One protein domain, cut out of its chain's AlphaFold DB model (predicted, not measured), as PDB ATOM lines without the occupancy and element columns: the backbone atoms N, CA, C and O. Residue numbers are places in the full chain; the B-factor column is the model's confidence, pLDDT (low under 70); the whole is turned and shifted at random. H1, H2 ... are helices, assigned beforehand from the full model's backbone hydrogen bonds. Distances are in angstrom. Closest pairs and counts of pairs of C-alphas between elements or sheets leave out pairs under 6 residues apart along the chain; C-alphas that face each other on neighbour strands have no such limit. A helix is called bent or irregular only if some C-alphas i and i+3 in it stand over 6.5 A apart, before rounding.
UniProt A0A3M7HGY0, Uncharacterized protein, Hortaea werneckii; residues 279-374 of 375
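This is residues 279 to 374 of the 375 residues of an uncharacterized protein of Hortaea werneckii (UniProt A0A3M7HGY0). One long bent helix, H3, runs along the length of a rod-shaped model; H1 and H2 pack beside its first arm, H3a, as a small up-and-down bundle of three, while the second arm, H3b, carries on past them and touches H1 near the bend. The far end of H3b sticks out, with residues 364 to 374 standing free, and the loop from H2 to H3 sticks out at the other end, with residues 325 to 333 standing free. The printed part has 96 residues with three named helices, H1, H2 and H3 in chain order, and no named strand; the class is all helix. The whole is loose, with a radius of gyration of the C-alphas of 16.9 A, and spans 61 by 25 by 18 A.

H3, residues 332 to 372, was assigned as one helix by its hydrogen bonds but is bent: C-alphas 348 and 351 are 6.7 A apart. Its arm H3a, residues 332 to 348, begins with C-alpha 332 at (161.940, 176.070, 71.258) and measures 24.4 A. Its arm H3b, residues 351 to 372, measures 32.3 A and ends with C-alpha 372 at (158.828, 142.001, 24.496). H1, residues 279 to 297, begins with C-alpha 279 at (164.416, 160.925, 61.806) and measures 27.2 A. H2, residues 307 to 325, also measures 27.2 A and is irregular, with C-alphas 308 and 311 8.1 A apart.

H3a and H3b stand at a steep tilt of 40 degrees. H2 and H3a form a helical hairpin and touch, their closest C-alphas being those of Lys 316 and Leu 345 at 5.8 A; they run opposite ways at a shallow tilt of 28 degrees. H1 and H2 form a second helical hairpin, opposite ways at a shallow tilt of 33 degrees, only just short of steep. They touch through residues 281 to 288 and 317 to 321, with the closest C-alphas, Leu 285 and Ala 317, 6.5 A apart. H1 touches H3a with residues 281 to 284 alone, the closest C-alphas being Cys 281 and Ala 342 at 6.2 A; they run the same way at a shallow tilt of 30 degrees. H1 touches H3b with residues 291 to 295 alone, at a steep tilt of 46 degrees and the same way; Met 295 and Val 356 have the closest C-alphas, 6.6 A. H2 and H3b are apart. Every O i to N i+4 pair is within hydrogen-bond range in H1, H3a and H3b, and 13 of 15 in H2.

The C-alphas of Asp 331 and Leu 374 are the two farthest apart, at 61.2 A. The printed part has no cut, and both links, H1 to H2 and H2 to H3, are short. The mean pLDDT of the printed part is 78.7; residues 298 to 309 and residue 374 are under 70.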
ATOM      1  N   ALA A 279     164.454 162.046  62.746       72.25
ATOM      2  CA  ALA A 279     164.416 160.925  61.806       72.25
ATOM      3  C   ALA A 279     163.474 161.175  60.614       72.25
ATOM      4  O   ALA A 279     163.785 160.777  59.490       72.25
ATOM      5  N   ASP A 280     162.356 161.867  60.837       79.75
ATOM      6  CA  ASP A 280     161.408 162.208  59.778       79.75
ATOM      7  C   ASP A 280     162.003 163.270  58.845       79.75
ATOM      8  O   ASP A 280     161.862 163.163  57.628       79.75
ATOM      9  N   CYS A 281     162.772 164.225  59.382       81.19
ATOM     10  CA  CYS A 281     163.508 165.210  58.584       81.19
ATOM     11  C   CYS A 281     164.587 164.556  57.698       81.19
ATOM     12  O   CYS A 281     164.692 164.872  56.512       81.19
ATOM     13  N   GLU A 282     165.367 163.610  58.237       80.94
ATOM     14  CA  GLU A 282     166.366 162.840  57.468       80.94
ATOM     15  C   GLU A 282     165.705 162.035  56.336       80.94
ATOM     16  O   GLU A 282     166.177 162.020  55.189       80.94
ATOM     17  N   LYS A 283     164.581 161.377  56.642       85.62
ATOM     18  CA  LYS A 283     163.790 160.618  55.669       85.62
ATOM     19  C   LYS A 283     163.214 161.529  54.591       85.62
ATOM     20  O   LYS A 283     163.211 161.156  53.416       85.62
ATOM     21  N   LEU A 284     162.768 162.723  54.966       85.62
ATOM     22  CA  LEU A 284     162.246 163.718  54.042       85.62
ATOM     23  C   LEU A 284     163.331 164.204  53.073       85.62
ATOM     24  O   LEU A 284     163.110 164.199  51.863       85.62
ATOM     25  N   LEU A 285     164.533 164.517  53.572       85.50
ATOM     26  CA  LEU A 285     165.678 164.866  52.724       85.50
ATOM     27  C   LEU A 285     166.083 163.722  51.792       85.50
ATOM     28  O   LEU A 285     166.383 163.954  50.625       85.50
ATOM     29  N   THR A 286     166.067 162.482  52.276       87.69
ATOM     30  CA  THR A 286     166.360 161.309  51.437       87.69
ATOM     31  C   THR A 286     165.302 161.142  50.347       87.69
ATOM     32  O   THR A 286     165.631 160.906  49.187       87.69
ATOM     33  N   THR A 287     164.029 161.344  50.694       86.75
ATOM     34  CA  THR A 287     162.913 161.297  49.740       86.75
ATOM     35  C   THR A 287     163.072 162.368  48.663       86.75
ATOM     36  O   THR A 287     162.917 162.065  47.483       86.75
ATOM     37  N   TRP A 288     163.452 163.591  49.044       86.06
ATOM     38  CA  TRP A 288     163.795 164.653  48.100       86.06
ATOM     39  C   TRP A 288     164.942 164.244  47.164       86.06
ATOM     40  O   TRP A 288     164.857 164.507  45.965       86.06
ATOM     41  N   ARG A 289     166.000 163.587  47.672       87.31
ATOM     42  CA  ARG A 289     167.187 163.229  46.858       87.31
ATOM     43  C   ARG A 289     166.791 162.252  45.768       87.31
ATOM     44  O   ARG A 289     167.073 162.494  44.598       87.31
ATOM     45  N   ASN A 290     166.048 161.223  46.159       85.75
ATOM     46  CA  ASN A 290     165.532 160.210  45.247       85.75
ATOM     47  C   ASN A 290     164.561 160.824  44.224       85.75
ATOM     48  O   ASN A 290     164.585 160.470  43.049       85.75
ATOM     49  N   LEU A 291     163.715 161.767  44.654       83.12
ATOM     50  CA  LEU A 291     162.806 162.492  43.766       83.12
ATOM     51  C   LEU A 291     163.580 163.309  42.723       83.12
ATOM     52  O   LEU A 291     163.244 163.263  41.543       83.12
ATOM     53  N   ARG A 292     164.614 164.045  43.148       82.81
ATOM     54  CA  ARG A 292     165.474 164.821  42.248       82.81
ATOM     55  C   ARG A 292     166.146 163.926  41.218       82.81
ATOM     56  O   ARG A 292     166.119 164.257  40.039       82.81
ATOM     57  N   GLU A 293     166.698 162.800  41.651       83.12
ATOM     58  CA  GLU A 293     167.312 161.824  40.752       83.12
ATOM     59  C   GLU A 293     166.301 161.269  39.735       83.12
ATOM     60  O   GLU A 293     166.567 161.267  38.536       83.12
ATOM     61  N   GLY A 294     165.097 160.897  40.184       76.06
ATOM     62  CA  GLY A 294     164.023 160.448  39.293       76.06
ATOM     63  C   GLY A 294     163.576 161.518  38.288       76.06
ATOM     64  O   GLY A 294     163.290 161.201  37.137       76.06
ATOM     65  N   MET A 295     163.561 162.795  38.682       75.50
ATOM     66  CA  MET A 295     163.268 163.902  37.762       75.50
ATOM     67  C   MET A 295     164.347 164.073  36.688       75.50
ATOM     68  O   MET A 295     164.004 164.298  35.531       75.50
ATOM     69  N   GLU A 296     165.627 163.924  37.039       78.06
ATOM     70  CA  GLU A 296     166.732 163.941  36.068       78.06
ATOM     71  C   GLU A 296     166.629 162.773  35.070       78.06
ATOM     72  O   GLU A 296     166.851 162.954  33.876       78.06
ATOM     73  N   GLN A 297     166.184 161.591  35.509       73.56
ATOM     74  CA  GLN A 297     165.956 160.440  34.619       73.56
ATOM     75  C   GLN A 297     164.760 160.618  33.662       73.56
ATOM     76  O   GLN A 297     164.681 159.946  32.627       73.56
ATOM     77  N   CYS A 298     163.820 161.504  33.999       65.94
ATOM     78  CA  CYS A 298     162.650 161.846  33.186       65.94
ATOM     79  C   CYS A 298     162.844 163.123  32.347       65.94
ATOM     80  O   CYS A 298     161.917 163.530  31.649       65.94
ATOM     81  N   LYS A 299     164.018 163.766  32.408       64.75
ATOM     82  CA  LYS A 299     164.274 165.091  31.812       64.75
ATOM     83  C   LYS A 299     164.169 165.115  30.282       64.75
ATOM     84  O   LYS A 299     163.856 166.158  29.717       64.75
ATOM     85  N   GLU A 300     164.379 163.969  29.632       58.78
ATOM     86  CA  GLU A 300     164.236 163.791  28.179       58.78
ATOM     87  C   GLU A 300     162.767 163.848  27.705       58.78
ATOM     88  O   GLU A 300     162.498 164.231  26.571       58.78
ATOM     89  N   GLU A 301     161.795 163.560  28.579       55.38
ATOM     90  CA  GLU A 301     160.355 163.688  28.303       55.38
ATOM     91  C   GLU A 301     159.866 165.076  28.759       55.38
ATOM     92  O   GLU A 301     159.140 165.239  29.749       55.38
ATOM     93  N   MET A 302     160.365 166.108  28.066       50.81
ATOM     94  CA  MET A 302     160.154 167.522  28.390       50.81
ATOM     95  C   MET A 302     158.671 167.888  28.557       50.81
ATOM     96  O   MET A 302     157.818 167.468  27.782       50.81
ATOM     97  N   LEU A 303     158.417 168.770  29.535       54.47
ATOM     98  CA  LEU A 303     157.126 169.314  29.998       54.47
ATOM     99  C   LEU A 303     156.490 168.519  31.152       54.47
ATOM    100  O   LEU A 303     155.404 167.949  31.060       54.47
ATOM    101  N   LEU A 304     157.173 168.514  32.298       52.97
ATOM    102  CA  LEU A 304     156.540 168.305  33.604       52.97
ATOM    103  C   LEU A 304     155.764 169.581  34.002       52.97
ATOM    104  O   LEU A 304     156.389 170.635  34.173       52.97
ATOM    105  N   PRO A 305     154.437 169.527  34.216       47.34
ATOM    106  CA  PRO A 305     153.732 170.575  34.943       47.34
ATOM    107  C   PRO A 305     154.253 170.561  36.390       47.34
ATOM    108  O   PRO A 305     154.094 169.564  37.086       47.34
ATOM    109  N   GLY A 306     154.939 171.623  36.826       52.38
ATOM    110  CA  GLY A 306     155.479 171.737  38.195       52.38
ATOM    111  C   GLY A 306     156.980 172.038  38.305       52.38
ATOM    112  O   GLY A 306     157.430 172.466  39.361       52.38
ATOM    113  N   VAL A 307     157.751 171.934  37.212       52.94
ATOM    114  CA  VAL A 307     159.203 172.254  37.199       52.94
ATOM    115  C   VAL A 307     159.498 173.743  37.427       52.94
ATOM    116  O   VAL A 307     160.609 174.100  37.809       52.94
ATOM    117  N   LYS A 308     158.492 174.617  37.287       55.22
ATOM    118  CA  LYS A 308     158.632 176.071  37.481       55.22
ATOM    119  C   LYS A 308     159.099 176.487  38.888       55.22
ATOM    120  O   LYS A 308     159.434 177.650  39.059       55.22
ATOM    121  N   ASN A 309     159.133 175.584  39.877       65.25
ATOM    122  CA  ASN A 309     159.597 175.891  41.237       65.25
ATOM    123  C   ASN A 309     160.653 174.905  41.783       65.25
ATOM    124  O   ASN A 309     160.748 174.697  42.995       65.25
ATOM    125  N   MET A 310     161.446 174.280  40.904       70.75
ATOM    126  CA  MET A 310     162.546 173.398  41.324       70.75
ATOM    127  C   MET A 310     163.560 174.123  42.214       70.75
ATOM    128  O   MET A 310     163.958 173.584  43.245       70.75
ATOM    129  N   ASP A 311     163.902 175.368  41.884       76.19
ATOM    130  CA  ASP A 311     164.832 176.179  42.677       76.19
ATOM    131  C   ASP A 311     164.288 176.465  44.083       76.19
ATOM    132  O   ASP A 311     165.013 176.349  45.070       76.19
ATOM    133  N   GLY A 312     162.982 176.731  44.212       81.56
ATOM    134  CA  GLY A 312     162.338 176.905  45.513       81.56
ATOM    135  C   GLY A 312     162.332 175.627  46.357       81.56
ATOM    136  O   GLY A 312     162.452 175.694  47.580       81.56
ATOM    137  N   MET A 313     162.245 174.447  45.739       79.38
ATOM    138  CA  MET A 313     162.377 173.173  46.457       79.38
ATOM    139  C   MET A 313     163.811 172.856  46.857       79.38
ATOM    140  O   MET A 313     164.029 172.355  47.959       79.38
ATOM    141  N   VAL A 314     164.781 173.138  45.984       83.50
ATOM    142  CA  VAL A 314     166.209 173.023  46.305       83.50
ATOM    143  C   VAL A 314     166.532 173.930  47.490       83.50
ATOM    144  O   VAL A 314     167.144 173.466  48.446       83.50
ATOM    145  N   ALA A 315     166.036 175.170  47.492       85.38
ATOM    146  CA  ALA A 315     166.205 176.100  48.605       85.38
ATOM    147  C   ALA A 315     165.561 175.588  49.905       85.38
ATOM    148  O   ALA A 315     166.182 175.647  50.962       85.38
ATOM    149  N   LYS A 316     164.344 175.026  49.855       87.62
ATOM    150  CA  LYS A 316     163.693 174.427  51.038       87.62
ATOM    151  C   LYS A 316     164.461 173.219  51.583       87.62
ATOM    152  O   LYS A 316     164.636 173.111  52.794       87.62
ATOM    153  N   ALA A 317     164.935 172.332  50.708       85.31
ATOM    154  CA  ALA A 317     165.746 171.181  51.098       85.31
ATOM    155  C   ALA A 317     167.099 171.615  51.675       85.31
ATOM    156  O   ALA A 317     167.520 171.087  52.700       85.31
ATOM    157  N   TRP A 318     167.729 172.624  51.070       85.44
ATOM    158  CA  TRP A 318     168.944 173.241  51.584       85.44
ATOM    159  C   TRP A 318     168.721 173.854  52.964       85.44
ATOM    160  O   TRP A 318     169.482 173.569  53.877       85.44
ATOM    161  N   ASN A 319     167.644 174.616  53.166       85.19
ATOM    162  CA  ASN A 319     167.319 175.205  54.467       85.19
ATOM    163  C   ASN A 319     167.081 174.138  55.540       85.19
ATOM    164  O   ASN A 319     167.546 174.296  56.666       85.19
ATOM    165  N   LEU A 320     166.396 173.036  55.206       84.56
ATOM    166  CA  LEU A 320     166.226 171.919  56.137       84.56
ATOM    167  C   LEU A 320     167.571 171.250  56.453       84.56
ATOM    168  O   LEU A 320     167.840 170.940  57.609       84.56
ATOM    169  N   GLN A 321     168.427 171.059  55.447       83.94
ATOM    170  CA  GLN A 321     169.768 170.512  55.631       83.94
ATOM    171  C   GLN A 321     170.635 171.425  56.506       83.94
ATOM    172  O   GLN A 321     171.227 170.946  57.463       83.94
ATOM    173  N   GLN A 322     170.635 172.734  56.255       82.19
ATOM    174  CA  GLN A 322     171.320 173.722  57.087       82.19
ATOM    175  C   GLN A 322     170.786 173.701  58.514       82.19
ATOM    176  O   GLN A 322     171.563 173.665  59.461       82.19
ATOM    177  N   LEU A 323     169.463 173.627  58.693       80.44
ATOM    178  CA  LEU A 323     168.887 173.492  60.022       80.44
ATOM    179  C   LEU A 323     169.369 172.238  60.724       80.44
ATOM    180  O   LEU A 323     169.565 172.362  61.924       80.44
ATOM    181  N   LEU A 324     169.576 171.110  60.021       76.50
ATOM    182  CA  LEU A 324     170.119 169.833  60.519       76.50
ATOM    183  C   LEU A 324     171.647 169.817  60.714       76.50
ATOM    184  O   LEU A 324     172.144 168.999  61.484       76.50
ATOM    185  N   GLU A 325     172.380 170.710  60.058       74.94
ATOM    186  CA  GLU A 325     173.843 170.826  60.137       74.94
ATOM    187  C   GLU A 325     174.303 172.012  61.005       74.94
ATOM    188  O   GLU A 325     175.479 172.116  61.317       74.94
ATOM    189  N   CYS A 326     173.379 172.874  61.438       71.75
ATOM    190  CA  CYS A 326     173.647 174.080  62.221       71.75
ATOM    191  C   CYS A 326     174.373 173.828  63.559       71.75
ATOM    192  O   CYS A 326     173.987 172.934  64.324       71.75
ATOM    193  N   ASP A 327     175.318 174.719  63.871       70.88
ATOM    194  CA  ASP A 327     176.070 174.825  65.128       70.88
ATOM    195  C   ASP A 327     175.431 175.835  66.105       70.88
ATOM    196  O   ASP A 327     176.110 176.590  66.799       70.88
ATOM    197  N   GLU A 328     174.101 175.903  66.149       81.06
ATOM    198  CA  GLU A 328     173.360 176.765  67.078       81.06
ATOM    199  C   GLU A 328     172.721 175.965  68.218       81.06
ATOM    200  O   GLU A 328     172.697 174.730  68.215       81.06
ATOM    201  N   TYR A 329     172.213 176.685  69.221       83.25
ATOM    202  CA  TYR A 329     171.442 176.090  70.308       83.25
ATOM    203  C   TYR A 329     170.128 175.507  69.778       83.25
ATOM    204  O   TYR A 329     169.379 176.174  69.068       83.25
ATOM    205  N   MET A 330     169.833 174.276  70.180       82.75
ATOM    206  CA  MET A 330     168.530 173.648  70.011       82.75
ATOM    207  C   MET A 330     167.617 174.172  71.116       82.75
ATOM    208  O   MET A 330     167.743 173.784  72.278       82.75
ATOM    209  N   ASP A 331     166.720 175.076  70.760       84.06
ATOM    210  CA  ASP A 331     165.723 175.638  71.660       84.06
ATOM    211  C   ASP A 331     164.316 175.532  71.052       84.06
ATOM    212  O   ASP A 331     164.101 174.931  69.994       84.06
ATOM    213  N   HIS A 332     163.322 176.082  71.743       82.00
ATOM    214  CA  HIS A 332     161.940 176.070  71.258       82.00
ATOM    215  C   HIS A 332     161.739 176.880  69.956       82.00
ATOM    216  O   HIS A 332     160.774 176.657  69.222       82.00
ATOM    217  N   VAL A 333     162.611 177.848  69.650       85.56
ATOM    218  CA  VAL A 333     162.576 178.601  68.386       85.56
ATOM    219  C   VAL A 333     163.114 177.724  67.262       85.56
ATOM    220  O   VAL A 333     162.508 177.654  66.191       85.56
ATOM    221  N   TRP A 334     164.217 177.022  67.520       86.00
ATOM    222  CA  TRP A 334     164.811 176.072  66.593       86.00
ATOM    223  C   TRP A 334     163.816 174.973  66.212       86.00
ATOM    224  O   TRP A 334     163.597 174.731  65.028       86.00
ATOM    225  N   ASP A 335     163.132 174.390  67.193       82.38
ATOM    226  CA  ASP A 335     162.079 173.389  66.993       82.38
ATOM    227  C   ASP A 335     160.951 173.875  66.069       82.38
ATOM    228  O   ASP A 335     160.548 173.182  65.128       82.38
ATOM    229  N   ARG A 336     160.461 175.101  66.297       84.75
ATOM    230  CA  ARG A 336     159.449 175.731  65.436       84.75
ATOM    231  C   ARG A 336     159.969 175.934  64.016       84.75
ATOM    232  O   ARG A 336     159.250 175.677  63.051       84.75
ATOM    233  N   ASN A 337     161.219 176.369  63.874       86.69
ATOM    234  CA  ASN A 337     161.854 176.553  62.571       86.69
ATOM    235  C   ASN A 337     162.064 175.230  61.832       86.69
ATOM    236  O   ASN A 337     161.783 175.171  60.632       86.69
ATOM    237  N   LEU A 338     162.498 174.178  62.529       84.81
ATOM    238  CA  LEU A 338     162.632 172.835  61.974       84.81
ATOM    239  C   LEU A 338     161.283 172.343  61.459       84.81
ATOM    240  O   LEU A 338     161.175 171.980  60.293       84.81
ATOM    241  N   THR A 339     160.259 172.404  62.306       86.50
ATOM    242  CA  THR A 339     158.893 171.970  61.991       86.50
ATOM    243  C   THR A 339     158.355 172.703  60.773       86.50
ATOM    244  O   THR A 339     157.978 172.076  59.790       86.50
ATOM    245  N   ARG A 340     158.424 174.038  60.775       88.31
ATOM    246  CA  ARG A 340     157.998 174.872  59.645       88.31
ATOM    247  C   ARG A 340     158.715 174.496  58.348       88.31
ATOM    248  O   ARG A 340     158.080 174.396  57.302       88.31
ATOM    249  N   THR A 341     160.031 174.294  58.406       86.25
ATOM    250  CA  THR A 341     160.841 173.988  57.217       86.25
ATOM    251  C   THR A 341     160.577 172.573  56.705       86.25
ATOM    252  O   THR A 341     160.462 172.369  55.497       86.25
ATOM    253  N   ALA A 342     160.423 171.604  57.609       87.25
ATOM    254  CA  ALA A 342     160.078 170.228  57.278       87.25
ATOM    255  C   ALA A 342     158.675 170.132  56.657       87.25
ATOM    256  O   ALA A 342     158.531 169.546  55.586       87.25
ATOM    257  N   THR A 343     157.664 170.776  57.249       88.19
ATOM    258  CA  THR A 343     156.299 170.822  56.700       88.19
ATOM    259  C   THR A 343     156.282 171.462  55.312       88.19
ATOM    260  O   THR A 343     155.788 170.854  54.363       88.19
ATOM    261  N   ALA A 344     156.928 172.622  55.146       88.00
ATOM    262  CA  ALA A 344     156.984 173.322  53.861       88.00
ATOM    263  C   ALA A 344     157.688 172.520  52.750       88.00
ATOM    264  O   ALA A 344     157.376 172.691  51.565       88.00
ATOM    265  N   LEU A 345     158.668 171.682  53.109       88.25
ATOM    266  CA  LEU A 345     159.318 170.765  52.176       88.25
ATOM    267  C   LEU A 345     158.422 169.557  51.866       88.25
ATOM    268  O   LEU A 345     158.311 169.179  50.703       88.25
ATOM    269  N   SER A 346     157.763 168.980  52.873       87.94
ATOM    270  CA  SER A 346     156.852 167.842  52.708       87.94
ATOM    271  C   SER A 346     155.682 168.171  51.783       87.94
ATOM    272  O   SER A 346     155.444 167.448  50.816       87.94
ATOM    273  N   GLU A 347     155.017 169.302  52.013       88.44
ATOM    274  CA  GLU A 347     153.926 169.794  51.162       88.44
ATOM    275  C   GLU A 347     154.382 170.042  49.719       88.44
ATOM    276  O   GLU A 347     153.635 169.797  48.775       88.44
ATOM    277  N   ALA A 348     155.626 170.495  49.528       85.25
ATOM    278  CA  ALA A 348     156.175 170.730  48.198       85.25
ATOM    279  C   ALA A 348     156.533 169.428  47.460       85.25
ATOM    280  O   ALA A 348     156.423 169.372  46.237       85.25
ATOM    281  N   ILE A 349     156.978 168.391  48.178       84.44
ATOM    282  CA  ILE A 349     157.383 167.107  47.585       84.44
ATOM    283  C   ILE A 349     156.178 166.310  47.094       84.44
ATOM    284  O   ILE A 349     156.248 165.710  46.020       84.44
ATOM    285  N   GLU A 350     155.087 166.285  47.857       84.00
ATOM    286  CA  GLU A 350     153.966 165.373  47.614       84.00
ATOM    287  C   GLU A 350     153.351 165.450  46.196       84.00
ATOM    288  O   GLU A 350     153.279 164.409  45.533       84.00
ATOM    289  N   PRO A 351     153.000 166.629  45.639       79.62
ATOM    290  CA  PRO A 351     152.419 166.706  44.293       79.62
ATOM    291  C   PRO A 351     153.391 166.254  43.187       79.62
ATOM    292  O   PRO A 351     152.986 165.687  42.165       79.62
ATOM    293  N   ILE A 352     154.695 166.457  43.387       76.81
ATOM    294  CA  ILE A 352     155.718 166.084  42.403       76.81
ATOM    295  C   ILE A 352     156.017 164.593  42.496       76.81
ATOM    296  O   ILE A 352     156.191 163.932  41.476       76.81
ATOM    297  N   ARG A 353     156.005 164.032  43.706       80.56
ATOM    298  CA  ARG A 353     156.213 162.604  43.945       80.56
ATOM    299  C   ARG A 353     155.199 161.743  43.207       80.56
ATOM    300  O   ARG A 353     155.597 160.776  42.557       80.56
ATOM    301  N   VAL A 354     153.918 162.102  43.272       79.31
ATOM    302  CA  VAL A 354     152.850 161.423  42.518       79.31
ATOM    303  C   VAL A 354     153.131 161.491  41.012       79.31
ATOM    304  O   VAL A 354     153.110 160.466  40.329       79.31
ATOM    305  N   SER A 355     153.482 162.678  40.513       75.38
ATOM    306  CA  SER A 355     153.744 162.923  39.091       75.38
ATOM    307  C   SER A 355     154.953 162.143  38.554       75.38
ATOM    308  O   SER A 355     154.866 161.502  37.506       75.38
ATOM    309  N   VAL A 356     156.076 162.149  39.279       76.69
ATOM    310  CA  VAL A 356     157.304 161.428  38.902       76.69
ATOM    311  C   VAL A 356     157.070 159.920  38.920       76.69
ATOM    312  O   VAL A 356     157.473 159.222  37.991       76.69
ATOM    313  N   ARG A 357     156.360 159.405  39.933       81.19
ATOM    314  CA  ARG A 357     156.052 157.972  40.037       81.19
ATOM    315  C   ARG A 357     155.209 157.479  38.863       81.19
ATOM    316  O   ARG A 357     155.505 156.421  38.315       81.19
ATOM    317  N   ALA A 358     154.195 158.248  38.463       80.44
ATOM    318  CA  ALA A 358     153.362 157.916  37.311       80.44
ATOM    319  C   ALA A 358     154.191 157.825  36.017       80.44
ATOM    320  O   ALA A 358     154.051 156.866  35.260       80.44
ATOM    321  N   ARG A 359     155.106 158.778  35.791       76.00
ATOM    322  CA  ARG A 359     155.958 158.805  34.591       76.00
ATOM    323  C   ARG A 359     157.019 157.712  34.571       76.00
ATOM    324  O   ARG A 359     157.196 157.068  33.545       76.00
ATOM    325  N   LEU A 360     157.675 157.435  35.700       79.56
ATOM    326  CA  LEU A 360     158.597 156.298  35.799       79.56
ATOM    327  C   LEU A 360     157.880 154.972  35.504       79.56
ATOM    328  O   LEU A 360     158.428 154.128  34.798       79.56
ATOM    329  N   GLY A 361     156.633 154.816  35.966       80.31
ATOM    330  CA  GLY A 361     155.787 153.674  35.614       80.31
ATOM    331  C   GLY A 361     155.493 153.581  34.111       80.31
ATOM    332  O   GLY A 361     155.607 152.504  33.530       80.31
ATOM    333  N   GLN A 362     155.183 154.705  33.458       81.69
ATOM    334  CA  GLN A 362     154.981 154.756  32.003       81.69
ATOM    335  C   GLN A 362     156.257 154.406  31.226       81.69
ATOM    336  O   GLN A 362     156.205 153.603  30.293       81.69
ATOM    337  N   LYS A 363     157.409 154.953  31.633       79.12
ATOM    338  CA  LYS A 363     158.712 154.663  31.017       79.12
ATOM    339  C   LYS A 363     159.077 153.185  31.163       79.12
ATOM    340  O   LYS A 363     159.467 152.559  30.182       79.12
ATOM    341  N   ALA A 364     158.877 152.603  32.348       82.88
ATOM    342  CA  ALA A 364     159.090 151.176  32.589       82.88
ATOM    343  C   ALA A 364     158.182 150.301  31.709       82.88
ATOM    344  O   ALA A 364     158.665 149.379  31.059       82.88
ATOM    345  N   ALA A 365     156.891 150.634  31.605       83.50
ATOM    346  CA  ALA A 365     155.959 149.914  30.739       83.50
ATOM    347  C   ALA A 365     156.338 150.014  29.250       83.50
ATOM    348  O   ALA A 365     156.201 149.042  28.508       83.50
ATOM    349  N   LYS A 366     156.839 151.173  28.801       82.56
ATOM    350  CA  LYS A 366     157.323 151.366  27.426       82.56
ATOM    351  C   LYS A 366     158.575 150.533  27.144       82.56
ATOM    352  O   LYS A 366     158.647 149.908  26.091       82.56
ATOM    353  N   MET A 367     159.527 150.493  28.077       83.00
ATOM    354  CA  MET A 367     160.728 149.658  27.953       83.00
ATOM    355  C   MET A 367     160.386 148.166  27.941       83.00
ATOM    356  O   MET A 367     160.943 147.442  27.123       83.00
ATOM    357  N   GLN A 368     159.433 147.723  28.767       83.94
ATOM    358  CA  GLN A 368     158.978 146.331  28.767       83.94
ATOM    359  C   GLN A 368     158.357 145.943  27.420       83.94
ATOM    360  O   GLN A 368     158.755 144.947  26.837       83.94
ATOM    361  N   ARG A 369     157.471 146.780  26.860       83.50
ATOM    362  CA  ARG A 369     156.885 146.536  25.527       83.50
ATOM    363  C   ARG A 369     157.935 146.462  24.419       83.50
ATOM    364  O   ARG A 369     157.779 145.679  23.493       83.50
ATOM    365  N   LEU A 370     158.979 147.289  24.499       80.31
ATOM    366  CA  LEU A 370     160.090 147.249  23.545       80.31
ATOM    367  C   LEU A 370     160.912 145.963  23.695       80.31
ATOM    368  O   LEU A 370     161.253 145.351  22.687       80.31
ATOM    369  N   ALA A 371     161.183 145.525  24.926       77.50
ATOM    370  CA  ALA A 371     161.870 144.265  25.197       77.50
ATOM    371  C   ALA A 371     161.061 143.047  24.714       77.50
ATOM    372  O   ALA A 371     161.620 142.157  24.076       77.50
ATOM    373  N   ASP A 372     159.745 143.055  24.942       80.69
ATOM    374  CA  ASP A 372     158.828 142.001  24.496       80.69
ATOM    375  C   ASP A 372     158.694 141.964  22.960       80.69
ATOM    376  O   ASP A 372     158.401 140.917  22.401       80.69
ATOM    377  N   SER A 373     158.912 143.089  22.264       74.25
ATOM    378  CA  SER A 373     158.903 143.158  20.789       74.25
ATOM    379  C   SER A 373     160.226 142.760  20.120       74.25
ATOM    380  O   SER A 373     160.282 142.644  18.897       74.25
ATOM    381  N   LEU A 374     161.294 142.617  20.910       68.38
ATOM    382  CA  LEU A 374     162.638 142.227  20.467       68.38
ATOM    383  C   LEU A 374     162.985 140.772  20.834       68.38
ATOM    384  O   LEU A 374     164.053 140.299  20.441       68.38
TER     385      LEU A 374